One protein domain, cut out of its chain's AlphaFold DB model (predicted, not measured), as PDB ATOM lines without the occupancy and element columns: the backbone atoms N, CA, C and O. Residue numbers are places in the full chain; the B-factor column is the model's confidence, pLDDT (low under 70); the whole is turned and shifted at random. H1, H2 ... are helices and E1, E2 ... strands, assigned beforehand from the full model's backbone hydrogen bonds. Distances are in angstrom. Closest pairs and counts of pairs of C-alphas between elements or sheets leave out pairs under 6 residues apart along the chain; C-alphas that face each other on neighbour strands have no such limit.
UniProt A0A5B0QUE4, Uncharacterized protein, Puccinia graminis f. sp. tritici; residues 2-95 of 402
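AT A GLANCE: This is residues 2 to 95 of the 402 residues of an uncharacterized protein of Puccinia graminis f. sp. tritici (UniProt A0A5B0QUE4). Two long helices, H1 and H4, open as a V, and a small ribbon of two strands, E1 and E2, sits between them; H3 packs on the beginning of H1 near the point of the V. H2 lies in a looped stretch near that same end, away from the other helices, and residues 90 to 95, the last part of H4, stick out. The printed part has 94 residues, with the named elements E1, H1, E2, H2, H3, H4 along the chain; the sheet's order is E1, E2, parallel, and the class is mostly helix. It is only just compact, close to loose, with a radius of gyration of the C-alphas of 14.3 A, and spans 43 by 35 by 20 A.

HOW THE PARTS SIT: E1, residues 2 to 5, and E2, residues 34 to 38, are parallel neighbours at 26 degrees; N 35 and O 2 are 3.1 A apart, N 37 and O 4 2.9 A, both within hydrogen-bond range. With H1, residues 9 to 27, they form a strand-helix-strand unit, two parallel neighbour strands with a helix between them along the chain, whose crossover is right-handed. The closest C-alphas of H1 and E2, Tyr 9 and Pro 36, are 6.3 A apart. H1 is apart from H2, residues 48 to 52. H1 touches H3, residues 64 to 71, with residues 10 to 11 alone, the closest C-alphas being Lys 10 and Leu 68 at 5.6 A; they run opposite ways at a steep tilt of 52 degrees. The closest C-alphas of E2 and H4, residues 75 to 95, are those of Ile 37 and Ile 82, 5.1 A apart. H1 and H4 are only just apart, their closest C-alphas being 8.2 A from each other. Every O i to N i+4 pair is within hydrogen-bond range in H2, H3 and H4, and 14 of 15 are in H1.

IN THESE COORDINATES: E1 begins at C-alpha 2, (181.999, 191.438, 142.642), and is 10.3 A long. H1 begins at C-alpha 9, (170.998, 193.572, 148.049), measures 25.4 A and has a kink of 27 degrees near residue 21. E2 is 12.5 A long, H2 6.3 A and H3 10.4 A. H4, 30.0 A long, ends at C-alpha 95, (186.542, 176.807, 133.732).

THE WHOLE: The C-alphas of Lys 61 and Arg 95, the two farthest apart, are 45.9 A from each other. The printed part has no cut. The link from H2 to H3, with 11 residues, is long; those from E1 to H1 and from H3 to H4 are tight. The mean pLDDT of the printed part is 86.2, and residues 23 to 29, of which 23 to 27 belong to H1, are under 70.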
ATOM      1  N   VAL A   2     182.128 190.888 141.292       88.25
ATOM      2  CA  VAL A   2     181.999 191.438 142.642       88.25
ATOM      3  C   VAL A   2     180.784 190.781 143.273       88.25
ATOM      4  O   VAL A   2     179.717 190.726 142.663       88.25
ATOM      5  N   VAL A   3     180.969 190.237 144.469       88.44
ATOM      6  CA  VAL A   3     179.932 189.494 145.176       88.44
ATOM      7  C   VAL A   3     179.668 190.178 146.505       88.44
ATOM      8  O   VAL A   3     180.601 190.386 147.279       88.44
ATOM      9  N   HIS A   4     178.414 190.532 146.768       84.81
ATOM     10  CA  HIS A   4     178.012 191.190 148.012       84.81
ATOM     11  C   HIS A   4     177.181 190.257 148.904       84.81
ATOM     12  O   HIS A   4     176.482 189.361 148.423       84.81
ATOM     13  N   ARG A   5     177.277 190.464 150.225       79.38
ATOM     14  CA  ARG A   5     176.632 189.639 151.262       79.38
ATOM     15  C   ARG A   5     175.850 190.501 152.249       79.38
ATOM     16  O   ARG A   5     176.451 191.344 152.909       79.38
ATOM     17  N   GLY A   6     174.571 190.191 152.447       79.75
ATOM     18  CA  GLY A   6     173.713 190.784 153.482       79.75
ATOM     19  C   GLY A   6     173.058 192.092 153.044       79.75
ATOM     20  O   GLY A   6     173.247 192.514 151.900       79.75
ATOM     21  N   GLY A   7     172.328 192.722 153.967       86.00
ATOM     22  CA  GLY A   7     171.682 194.023 153.769       86.00
ATOM     23  C   GLY A   7     170.702 194.069 152.597       86.00
ATOM     24  O   GLY A   7     170.245 193.039 152.090       86.00
ATOM     25  N   TYR A   8     170.411 195.283 152.139       92.44
ATOM     26  CA  TYR A   8     169.550 195.524 150.986       92.44
ATOM     27  C   TYR A   8     170.312 195.257 149.687       92.44
ATOM     28  O   TYR A   8     171.049 196.100 149.173       92.44
ATOM     29  N   TYR A   9     170.176 194.041 149.161       91.06
ATOM     30  CA  TYR A   9     170.998 193.572 148.049       91.06
ATOM     31  C   TYR A   9     170.811 194.407 146.768       91.06
ATOM     32  O   TYR A   9     171.775 194.568 146.019       91.06
ATOM     33  N   LYS A  10     169.610 194.958 146.526       93.62
ATOM     34  CA  LYS A  10     169.340 195.832 145.371       93.62
ATOM     35  C   LYS A  10     170.044 197.178 145.525       93.62
ATOM     36  O   LYS A  10     170.697 197.612 144.585       93.62
ATOM     37  N   VAL A  11     169.992 197.776 146.720       93.75
ATOM     38  CA  VAL A  11     170.712 199.023 147.040       93.75
ATOM     39  C   VAL A  11     172.212 198.827 146.825       93.75
ATOM     40  O   VAL A  11     172.847 199.593 146.111       93.75
ATOM     41  N   ARG A  12     172.786 197.743 147.358       91.56
ATOM     42  CA  ARG A  12     174.215 197.422 147.177       91.56
ATOM     43  C   ARG A  12     174.607 197.237 145.728       91.56
ATOM     44  O   ARG A  12     175.673 197.701 145.326       91.56
ATOM     45  N   LYS A  13     173.771 196.534 144.966       92.06
ATOM     46  CA  LYS A  13     173.988 196.337 143.540       92.06
ATOM     47  C   LYS A  13     174.012 197.688 142.826       92.06
ATOM     48  O   LYS A  13     175.015 197.974 142.187       92.06
ATOM     49  N   ASP A  14     172.987 198.516 143.008       92.56
ATOM     50  CA  ASP A  14     172.871 199.839 142.379       92.56
ATOM     51  C   ASP A  14     174.051 200.759 142.745       92.56
ATOM     52  O   ASP A  14     174.744 201.265 141.866       92.56
ATOM     53  N   LEU A  15     174.388 200.870 144.034       89.06
ATOM     54  CA  LEU A  15     175.540 201.654 144.494       89.06
ATOM     55  C   LEU A  15     176.867 201.146 143.908       89.06
ATOM     56  O   LEU A  15     177.698 201.938 143.470       89.06
ATOM     57  N   THR A  16     177.079 199.826 143.871       88.06
ATOM     58  CA  THR A  16     178.300 199.241 143.283       88.06
ATOM     59  C   THR A  16     178.360 199.491 141.776       88.06
ATOM     60  O   THR A  16     179.440 199.699 141.223       88.06
ATOM     61  N   GLU A  17     177.211 199.467 141.103       87.75
ATOM     62  CA  GLU A  17     177.087 199.754 139.678       87.75
ATOM     63  C   GLU A  17     177.438 201.212 139.367       87.75
ATOM     64  O   GLU A  17     178.282 201.427 138.496       87.75
ATOM     65  N   LYS A  18     176.907 202.171 140.134       83.88
ATOM     66  CA  LYS A  18     177.236 203.603 140.033       83.88
ATOM     67  C   LYS A  18     178.717 203.884 140.286       83.88
ATOM     68  O   LYS A  18     179.373 204.579 139.514       83.88
ATOM     69  N   VAL A  19     179.283 203.283 141.337       80.19
ATOM     70  CA  VAL A  19     180.724 203.373 141.623       80.19
ATOM     71  C   VAL A  19     181.541 202.840 140.447       80.19
ATOM     72  O   VAL A  19     182.539 203.444 140.056       80.19
ATOM     73  N   TRP A  20     181.125 201.716 139.861       79.62
ATOM     74  CA  TRP A  20     181.829 201.161 138.716       79.62
ATOM     75  C   TRP A  20     181.686 202.012 137.456       79.62
ATOM     76  O   TRP A  20     182.630 202.082 136.680       79.62
ATOM     77  N   GLU A  21     180.544 202.652 137.228       77.06
ATOM     78  CA  GLU A  21     180.350 203.560 136.094       77.06
ATOM     79  C   GLU A  21     181.318 204.740 136.148       77.06
ATOM     80  O   GLU A  21     181.951 205.034 135.132       77.06
ATOM     81  N   ASN A  22     181.557 205.291 137.340       70.94
ATOM     82  CA  ASN A  22     182.595 206.301 137.547       70.94
ATOM     83  C   ASN A  22     183.997 205.762 137.201       70.94
ATOM     84  O   ASN A  22     184.782 206.437 136.544       70.94
ATOM     85  N   PHE A  23     184.321 204.516 137.567       69.06
ATOM     86  CA  PHE A  23     185.616 203.914 137.211       69.06
ATOM     87  C   PHE A  23     185.724 203.494 135.738       69.06
ATOM     88  O   PHE A  23     186.818 203.493 135.170       69.06
ATOM     89  N   HIS A  24     184.618 203.102 135.104       65.56
ATOM     90  CA  HIS A  24     184.593 202.615 133.727       65.56
ATOM     91  C   HIS A  24     185.000 203.704 132.735       65.56
ATOM     92  O   HIS A  24     185.714 203.401 131.780       65.56
ATOM     93  N   GLN A  25     184.610 204.953 133.011       57.97
ATOM     94  CA  GLN A  25     184.987 206.129 132.221       57.97
ATOM     95  C   GLN A  25     186.514 206.314 132.131       57.97
ATOM     96  O   GLN A  25     187.007 206.845 131.141       57.97
ATOM     97  N   VAL A  26     187.267 205.797 133.110       55.12
ATOM     98  CA  VAL A  26     188.729 205.936 133.198       55.12
ATOM     99  C   VAL A  26     189.471 204.643 132.822       55.12
ATOM    100  O   VAL A  26     190.569 204.688 132.273       55.12
ATOM    101  N   ALA A  27     188.903 203.469 133.111       58.12
ATOM    102  CA  ALA A  27     189.658 202.212 133.117       58.12
ATOM    103  C   ALA A  27     189.643 201.408 131.798       58.12
ATOM    104  O   ALA A  27     190.353 200.405 131.717       58.12
ATOM    105  N   GLU A  28     188.816 201.758 130.803       63.28
ATOM    106  CA  GLU A  28     188.620 200.978 129.555       63.28
ATOM    107  C   GLU A  28     188.373 199.462 129.804       63.28
ATOM    108  O   GLU A  28     188.682 198.592 128.986       63.28
ATOM    109  N   ARG A  29     187.823 199.094 130.975       69.12
ATOM    110  CA  ARG A  29     187.559 197.695 131.369       69.12
ATOM    111  C   ARG A  29     186.072 197.384 131.378       69.12
ATOM    112  O   ARG A  29     185.268 198.178 131.851       69.12
ATOM    113  N   LYS A  30     185.714 196.167 130.951       77.81
ATOM    114  CA  LYS A  30     184.339 195.647 131.050       77.81
ATOM    115  C   LYS A  30     183.845 195.682 132.499       77.81
ATOM    116  O   LYS A  30     184.563 195.251 133.403       77.81
ATOM    117  N   LYS A  31     182.594 196.118 132.687       82.75
ATOM    118  CA  LYS A  31     181.899 196.087 133.979       82.75
ATOM    119  C   LYS A  31     181.920 194.679 134.572       82.75
ATOM    120  O   LYS A  31     181.584 193.719 133.868       82.75
ATOM    121  N   PRO A  32     182.371 194.504 135.831       86.56
ATOM    122  CA  PRO A  32     182.297 193.209 136.468       86.56
ATOM    123  C   PRO A  32     180.828 192.836 136.641       86.56
ATOM    124  O   PRO A  32     179.971 193.680 136.868       86.56
ATOM    125  N   ILE A  33     180.548 191.538 136.597       88.88
ATOM    126  CA  ILE A  33     179.278 191.028 137.107       88.88
ATOM    127  C   ILE A  33     179.210 191.373 138.601       88.88
ATOM    128  O   ILE A  33     180.133 190.999 139.332       88.88
ATOM    129  N   ILE A  34     178.155 192.076 139.013       90.31
ATOM    130  CA  ILE A  34     177.846 192.442 140.401       90.31
ATOM    131  C   ILE A  34     176.619 191.631 140.809       90.31
ATOM    132  O   ILE A  34     175.585 191.695 140.137       90.31
ATOM    133  N   SER A  35     176.739 190.790 141.836       89.88
ATOM    134  CA  SER A  35     175.641 189.887 142.207       89.88
ATOM    135  C   SER A  35     175.635 189.514 143.695       89.88
ATOM    136  O   SER A  35     176.702 189.451 144.317       89.88
ATOM    137  N   PRO A  36     174.455 189.231 144.280       89.88
ATOM    138  CA  PRO A  36     174.341 188.843 145.681       89.88
ATOM    139  C   PRO A  36     174.691 187.370 145.890       89.88
ATOM    140  O   PRO A  36     174.274 186.514 145.114       89.88
ATOM    141  N   ILE A  37     175.370 187.053 146.993       84.94
ATOM    142  CA  ILE A  37     175.446 185.676 147.529       84.94
ATOM    143  C   ILE A  37     174.585 185.495 148.785       84.94
ATOM    144  O   ILE A  37     174.346 184.376 149.224       84.94
ATOM    145  N   HIS A  38     174.110 186.606 149.349       80.69
ATOM    146  CA  HIS A  38     173.188 186.684 150.477       80.69
ATOM    147  C   HIS A  38     172.520 188.065 150.469       80.69
ATOM    148  O   HIS A  38     173.171 189.047 150.103       80.69
ATOM    149  N   GLY A  39     171.288 188.168 150.957       79.06
ATOM    150  CA  GLY A  39     170.568 189.427 151.188       79.06
ATOM    151  C   GLY A  39     169.822 189.382 152.520       79.06
ATOM    152  O   GLY A  39     169.796 188.328 153.150       79.06
ATOM    153  N   ALA A  40     169.285 190.511 152.967       77.94
ATOM    154  CA  ALA A  40     168.444 190.555 154.155       77.94
ATOM    155  C   ALA A  40     167.097 189.861 153.905       77.94
ATOM    156  O   ALA A  40     166.478 190.042 152.855       77.94
ATOM    157  N   ARG A  41     166.647 189.083 154.883       77.00
ATOM    158  CA  ARG A  41     165.284 188.554 154.981       77.00
ATOM    159  C   ARG A  41     164.404 189.512 155.794       77.00
ATOM    160  O   ARG A  41     164.951 190.306 156.555       77.00
ATOM    161  N   PRO A  42     163.066 189.466 155.655       72.56
ATOM    162  CA  PRO A  42     162.169 190.352 156.405       72.56
ATOM    163  C   PRO A  42     162.362 190.306 157.931       72.56
ATOM    164  O   PRO A  42     162.145 191.304 158.608       72.56
ATOM    165  N   ASP A  43     162.781 189.157 158.456       73.06
ATOM    166  CA  ASP A  43     163.051 188.883 159.868       73.06
ATOM    167  C   ASP A  43     164.517 189.119 160.280       73.06
ATOM    168  O   ASP A  43     164.843 189.059 161.469       73.06
ATOM    169  N   ASP A  44     165.411 189.426 159.334       71.56
ATOM    170  CA  ASP A  44     166.813 189.684 159.646       71.56
ATOM    171  C   ASP A  44     166.970 191.001 160.411       71.56
ATOM    172  O   ASP A  44     166.515 192.076 160.007       71.56
ATOM    173  N   ARG A  45     167.745 190.952 161.497       71.00
ATOM    174  CA  ARG A  45     168.161 192.164 162.203       71.00
ATOM    175  C   ARG A  45     169.185 192.934 161.367       71.00
ATOM    176  O   ARG A  45     170.367 192.592 161.339       71.00
ATOM    177  N   LEU A  46     168.738 194.022 160.752       82.06
ATOM    178  CA  LEU A  46     169.598 194.950 160.018       82.06
ATOM    179  C   LEU A  46     170.528 195.736 160.949       82.06
ATOM    180  O   LEU A  46     170.111 196.258 161.991       82.06
ATOM    181  N   GLY A  47     171.796 195.840 160.553       78.06
ATOM    182  CA  GLY A  47     172.798 196.637 161.250       78.06
ATOM    183  C   GLY A  47     172.695 198.125 160.918       78.06
ATOM    184  O   GLY A  47     171.999 198.536 159.994       78.06
ATOM    185  N   VAL A  48     173.446 198.946 161.658       81.50
ATOM    186  CA  VAL A  48     173.520 200.404 161.437       81.50
ATOM    187  C   VAL A  48     173.935 200.735 160.002       81.50
ATOM    188  O   VAL A  48     173.322 201.587 159.369       81.50
ATOM    189  N   PHE A  49     174.919 200.011 159.454       80.62
ATOM    190  CA  PHE A  49     175.329 200.185 158.058       80.62
ATOM    191  C   PHE A  49     174.173 199.969 157.083       80.62
ATOM    192  O   PHE A  49     173.982 200.801 156.209       80.62
ATOM    193  N   ASP A  50     173.381 198.906 157.246       85.00
ATOM    194  CA  ASP A  50     172.288 198.592 156.318       85.00
ATOM    195  C   ASP A  50     171.208 199.691 156.334       85.00
ATOM    196  O   ASP A  50     170.683 200.065 155.290       85.00
ATOM    197  N   LYS A  51     170.915 200.259 157.513       86.50
ATOM    198  CA  LYS A  51     169.917 201.332 157.685       86.50
ATOM    199  C   LYS A  51     170.340 202.661 157.061       86.50
ATOM    200  O   LYS A  51     169.486 203.435 156.634       86.50
ATOM    201  N   LEU A  52     171.641 202.936 157.028       89.44
ATOM    202  CA  LEU A  52     172.192 204.196 156.523       89.44
ATOM    203  C   LEU A  52     172.669 204.103 155.070       89.44
ATOM    204  O   LEU A  52     172.864 205.127 154.416       89.44
ATOM    205  N   GLU A  53     172.844 202.883 154.562       87.62
ATOM    206  CA  GLU A  53     173.288 202.608 153.201       87.62
ATOM    207  C   GLU A  53     172.370 203.292 152.179       87.62
ATOM    208  O   GLU A  53     171.142 203.168 152.238       87.62
ATOM    209  N   GLY A  54     172.988 204.041 151.262       88.06
ATOM    210  CA  GLY A  54     172.318 204.782 150.197       88.06
ATOM    211  C   GLY A  54     171.798 206.170 150.577       88.06
ATOM    212  O   GLY A  54     171.605 206.973 149.675       88.06
ATOM    213  N   ILE A  55     171.624 206.513 151.862       92.06
ATOM    214  CA  ILE A  55     170.974 207.784 152.257       92.06
ATOM    215  C   ILE A  55     171.605 209.025 151.593       92.06
ATOM    216  O   ILE A  55     170.852 209.849 151.087       92.06
ATOM    217  N   PRO A  56     172.943 209.186 151.536       88.19
ATOM    218  CA  PRO A  56     173.536 210.364 150.896       88.19
ATOM    219  C   PRO A  56     173.432 210.395 149.367       88.19
ATOM    220  O   PRO A  56     173.683 211.441 148.781       88.19
ATOM    221  N   GLU A  57     173.141 209.258 148.735       87.75
ATOM    222  CA  GLU A  57     173.163 209.082 147.279       87.75
ATOM    223  C   GLU A  57     171.796 209.330 146.631       87.75
ATOM    224  O   GLU A  57     171.727 209.816 145.505       87.75
ATOM    225  N   TYR A  58     170.704 208.972 147.306       90.75
ATOM    226  CA  TYR A  58     169.361 209.098 146.741       90.75
ATOM    227  C   TYR A  58     168.669 210.363 147.242       90.75
ATOM    228  O   TYR A  58     168.748 210.701 148.422       90.75
ATOM    229  N   ASP A  59     167.933 211.031 146.352       88.94
ATOM    230  CA  ASP A  59     167.033 212.116 146.738       88.94
ATOM    231  C   ASP A  59     165.895 211.550 147.611       88.94
ATOM    232  O   ASP A  59     165.133 210.705 147.117       88.94
ATOM    233  N   PRO A  60     165.721 212.023 148.863       88.75
ATOM    234  CA  PRO A  60     164.634 211.587 149.738       88.75
ATOM    235  C   PRO A  60     163.237 211.760 149.128       88.75
ATOM    236  O   PRO A  60     162.316 211.034 149.492       88.75
ATOM    237  N   LYS A  61     163.057 212.703 148.194       92.50
ATOM    238  CA  LYS A  61     161.763 212.943 147.534       92.50
ATOM    239  C   LYS A  61     161.445 211.931 146.437       92.50
ATOM    240  O   LYS A  61     160.286 211.805 146.056       92.50
ATOM    241  N   SER A  62     162.450 211.220 145.922       94.00
ATOM    242  CA  SER A  62     162.265 210.261 144.827       94.00
ATOM    243  C   SER A  62     161.607 208.949 145.268       94.00
ATOM    244  O   SER A  62     161.060 208.241 144.432       94.00
ATOM    245  N   GLY A  63     161.706 208.588 146.554       94.44
ATOM    246  CA  GLY A  63     161.267 207.288 147.082       94.44
ATOM    247  C   GLY A  63     162.066 206.079 146.571       94.44
ATOM    248  O   GLY A  63     161.751 204.937 146.913       94.44
ATOM    249  N   ARG A  64     163.109 206.295 145.754       95.88
ATOM    250  CA  ARG A  64     163.852 205.214 145.089       95.88
ATOM    251  C   ARG A  64     164.626 204.335 146.069       95.88
ATOM    252  O   ARG A  64     164.736 203.128 145.861       95.88
ATOM    253  N   LEU A  65     165.184 204.919 147.129       95.44
ATOM    254  CA  LEU A  65     165.915 204.155 148.142       95.44
ATOM    255  C   LEU A  65     164.972 203.199 148.880       95.44
ATOM    256  O   LEU A  65     165.297 202.029 149.075       95.44
ATOM    257  N   GLU A  66     163.795 203.680 149.259       95.38
ATOM    258  CA  GLU A  66     162.754 202.927 149.952       95.38
ATOM    259  C   GLU A  66     162.209 201.801 149.071       95.38
ATOM    260  O   GLU A  66     162.067 200.674 149.545       95.38
ATOM    261  N   GLU A  67     161.996 202.072 147.784       95.88
ATOM    262  CA  GLU A  67     161.629 201.066 146.785       95.88
ATOM    263  C   GLU A  67     162.686 199.954 146.701       95.88
ATOM    264  O   GLU A  67     162.374 198.783 146.916       95.88
ATOM    265  N   LEU A  68     163.964 200.303 146.502       95.31
ATOM    266  CA  LEU A  68     165.068 199.332 146.448       95.31
ATOM    267  C   LEU A  68     165.197 198.513 147.744       95.31
ATOM    268  O   LEU A  68     165.532 197.321 147.713       95.31
ATOM    269  N   ARG A  69     164.957 199.143 148.899       93.75
ATOM    270  CA  ARG A  69     164.935 198.471 150.206       93.75
ATOM    271  C   ARG A  69     163.778 197.486 150.301       93.75
ATOM    272  O   ARG A  69     163.993 196.361 150.744       93.75
ATOM    273  N   HIS A  70     162.589 197.874 149.848       92.44
ATOM    274  CA  HIS A  70     161.409 197.017 149.831       92.44
ATOM    275  C   HIS A  70     161.587 195.822 148.882       92.44
ATOM    276  O   HIS A  70     161.435 194.672 149.296       92.44
ATOM    277  N   GLU A  71     162.021 196.068 147.644       93.12
ATOM    278  CA  GLU A  71     162.315 195.026 146.651       93.12
ATOM    279  C   GLU A  71     163.371 194.025 147.136       93.12
ATOM    280  O   GLU A  71     163.354 192.846 146.767       93.12
ATOM    281  N   SER A  72     164.305 194.475 147.982       92.88
ATOM    282  CA  SER A  72     165.350 193.610 148.529       92.88
ATOM    283  C   SER A  72     164.800 192.478 149.406       92.88
ATOM    284  O   SER A  72     165.505 191.486 149.591       92.88
ATOM    285  N   PHE A  73     163.559 192.585 149.895       91.00
ATOM    286  CA  PHE A  73     162.895 191.565 150.710       91.00
ATOM    287  C   PHE A  73     162.071 190.546 149.911       91.00
ATOM    288  O   PHE A  73     161.511 189.619 150.501       91.00
ATOM    289  N   ASN A  74     162.008 190.654 148.579       91.06
ATOM    290  CA  ASN A  74     161.363 189.635 147.754       91.06
ATOM    291  C   ASN A  74     162.171 188.323 147.799       91.06
ATOM    292  O   ASN A  74     163.145 188.137 147.064       91.06
ATOM    293  N   ALA A  75     161.746 187.392 148.657       89.00
ATOM    294  CA  ALA A  75     162.452 186.137 148.912       89.00
ATOM    295  C   ALA A  75     162.619 185.269 147.654       89.00
ATOM    296  O   ALA A  75     163.656 184.626 147.481       89.00
ATOM    297  N   LYS A  76     161.627 185.270 146.751       91.69
ATOM    298  CA  LYS A  76     161.671 184.491 145.504       91.69
ATOM    299  C   LYS A  76     162.726 185.044 144.549       91.69
ATOM    300  O   LYS A  76     163.518 184.273 144.003       91.69
ATOM    301  N   GLU A  77     162.762 186.362 144.369       92.69
ATOM    302  CA  GLU A  77     163.787 187.019 143.550       92.69
ATOM    303  C   GLU A  77     165.182 186.862 144.148       92.69
ATOM    304  O   GLU A  77     166.114 186.489 143.437       92.69
ATOM    305  N   LEU A  78     165.328 187.084 145.458       90.88
ATOM    306  CA  LEU A  78     166.606 186.932 146.144       90.88
ATOM    307  C   LEU A  78     167.144 185.501 145.999       90.88
ATOM    308  O   LEU A  78     168.311 185.317 145.657       90.88
ATOM    309  N   ALA A  79     166.300 184.483 146.198       90.50
ATOM    310  CA  ALA A  79     166.690 183.086 146.017       90.50
ATOM    311  C   ALA A  79     167.113 182.783 144.568       90.50
ATOM    312  O   ALA A  79     168.102 182.078 144.346       90.50
ATOM    313  N   ALA A  80     166.405 183.336 143.577       93.44
ATOM    314  CA  ALA A  80     166.754 183.182 142.166       93.44
ATOM    315  C   ALA A  80     168.100 183.847 141.825       93.44
ATOM    316  O   ALA A  80     168.941 183.224 141.169       93.44
ATOM    317  N   GLU A  81     168.341 185.068 142.309       93.00
ATOM    318  CA  GLU A  81     169.604 185.788 142.117       93.00
ATOM    319  C   GLU A  81     170.770 185.084 142.827       93.00
ATOM    320  O   GLU A  81     171.808 184.865 142.208       93.00
ATOM    321  N   ILE A  82     170.598 184.616 144.069       91.44
ATOM    322  CA  ILE A  82     171.626 183.833 144.780       91.44
ATOM    323  C   ILE A  82     171.944 182.540 144.019       91.44
ATOM    324  O   ILE A  82     173.118 182.205 143.829       91.44
ATOM    325  N   LYS A  83     170.926 181.819 143.530       93.19
ATOM    326  CA  LYS A  83     171.122 180.603 142.723       93.19
ATOM    327  C   LYS A  83     171.902 180.908 141.444       93.19
ATOM    328  O   LYS A  83     172.824 180.168 141.094       93.19
ATOM    329  N   LYS A  84     171.577 182.010 140.764       94.44
ATOM    330  CA  LYS A  84     172.289 182.481 139.568       94.44
ATOM    331  C   LYS A  84     173.742 182.840 139.888       94.44
ATOM    332  O   LYS A  84     174.637 182.374 139.180       94.44
ATOM    333  N   THR A  85     173.994 183.581 140.967       92.88
ATOM    334  CA  THR A  85     175.344 183.901 141.460       92.88
ATOM    335  C   THR A  85     176.141 182.633 141.730       92.88
ATOM    336  O   THR A  85     177.250 182.490 141.213       92.88
ATOM    337  N   ARG A  86     175.566 181.675 142.473       92.38
ATOM    338  CA  ARG A  86     176.195 180.382 142.778       92.38
ATOM    339  C   ARG A  86     176.586 179.640 141.505       92.38
ATOM    340  O   ARG A  86     177.740 179.250 141.359       92.38
ATOM    341  N   GLN A  87     175.664 179.497 140.555       94.06
ATOM    342  CA  GLN A  87     175.942 178.817 139.287       94.06
ATOM    343  C   GLN A  87     177.028 179.520 138.466       94.06
ATOM    344  O   GLN A  87     177.826 178.855 137.807       94.06
ATOM    345  N   GLN A  88     177.063 180.853 138.467       93.25
ATOM    346  CA  GLN A  88     178.099 181.610 137.766       93.25
ATOM    347  C   GLN A  88     179.470 181.454 138.426       93.25
ATOM    348  O   GLN A  88     180.457 181.264 137.712       93.25
ATOM    349  N   LEU A  89     179.538 181.510 139.758       92.56
ATOM    350  CA  LEU A  89     180.765 181.269 140.515       92.56
ATOM    351  C   LEU A  89     181.280 179.853 140.277       92.56
ATOM    352  O   LEU A  89     182.432 179.697 139.885       92.56
ATOM    353  N   LEU A  90     180.409 178.847 140.400       94.19
ATOM    354  CA  LEU A  90     180.746 177.449 140.149       94.19
ATOM    355  C   LEU A  90     181.308 177.260 138.736       94.19
ATOM    356  O   LEU A  90     182.410 176.743 138.574       94.19
ATOM    357  N   ARG A  91     180.618 177.769 137.703       94.75
ATOM    358  CA  ARG A  91     181.097 177.693 136.310       94.75
ATOM    359  C   ARG A  91     182.442 178.393 136.109       94.75
ATOM    360  O   ARG A  91     183.266 177.908 135.338       94.75
ATOM    361  N   ARG A  92     182.669 179.541 136.755       93.62
ATOM    362  CA  ARG A  92     183.949 180.269 136.676       93.62
ATOM    363  C   ARG A  92     185.070 179.476 137.331       93.62
ATOM    364  O   ARG A  92     186.100 179.282 136.695       93.62
ATOM    365  N   LEU A  93     184.845 178.980 138.546       95.44
ATOM    366  CA  LEU A  93     185.797 178.122 139.246       95.44
ATOM    367  C   LEU A  93     186.108 176.877 138.420       95.44
ATOM    368  O   LEU A  93     187.274 176.556 138.276       95.44
ATOM    369  N   GLN A  94     185.098 176.258 137.797       95.25
ATOM    370  CA  GLN A  94     185.247 175.079 136.943       95.25
ATOM    371  C   GLN A  94     186.061 175.326 135.666       95.25
ATOM    372  O   GLN A  94     186.798 174.438 135.240       95.25
ATOM    373  N   ARG A  95     185.945 176.506 135.049       94.81
ATOM    374  CA  ARG A  95     186.542 176.807 133.732       94.81
ATOM    375  C   ARG A  95     187.888 177.516 133.800       94.81
ATOM    376  O   ARG A  95     188.697 177.371 132.889       94.81
TER     377      ARG A  95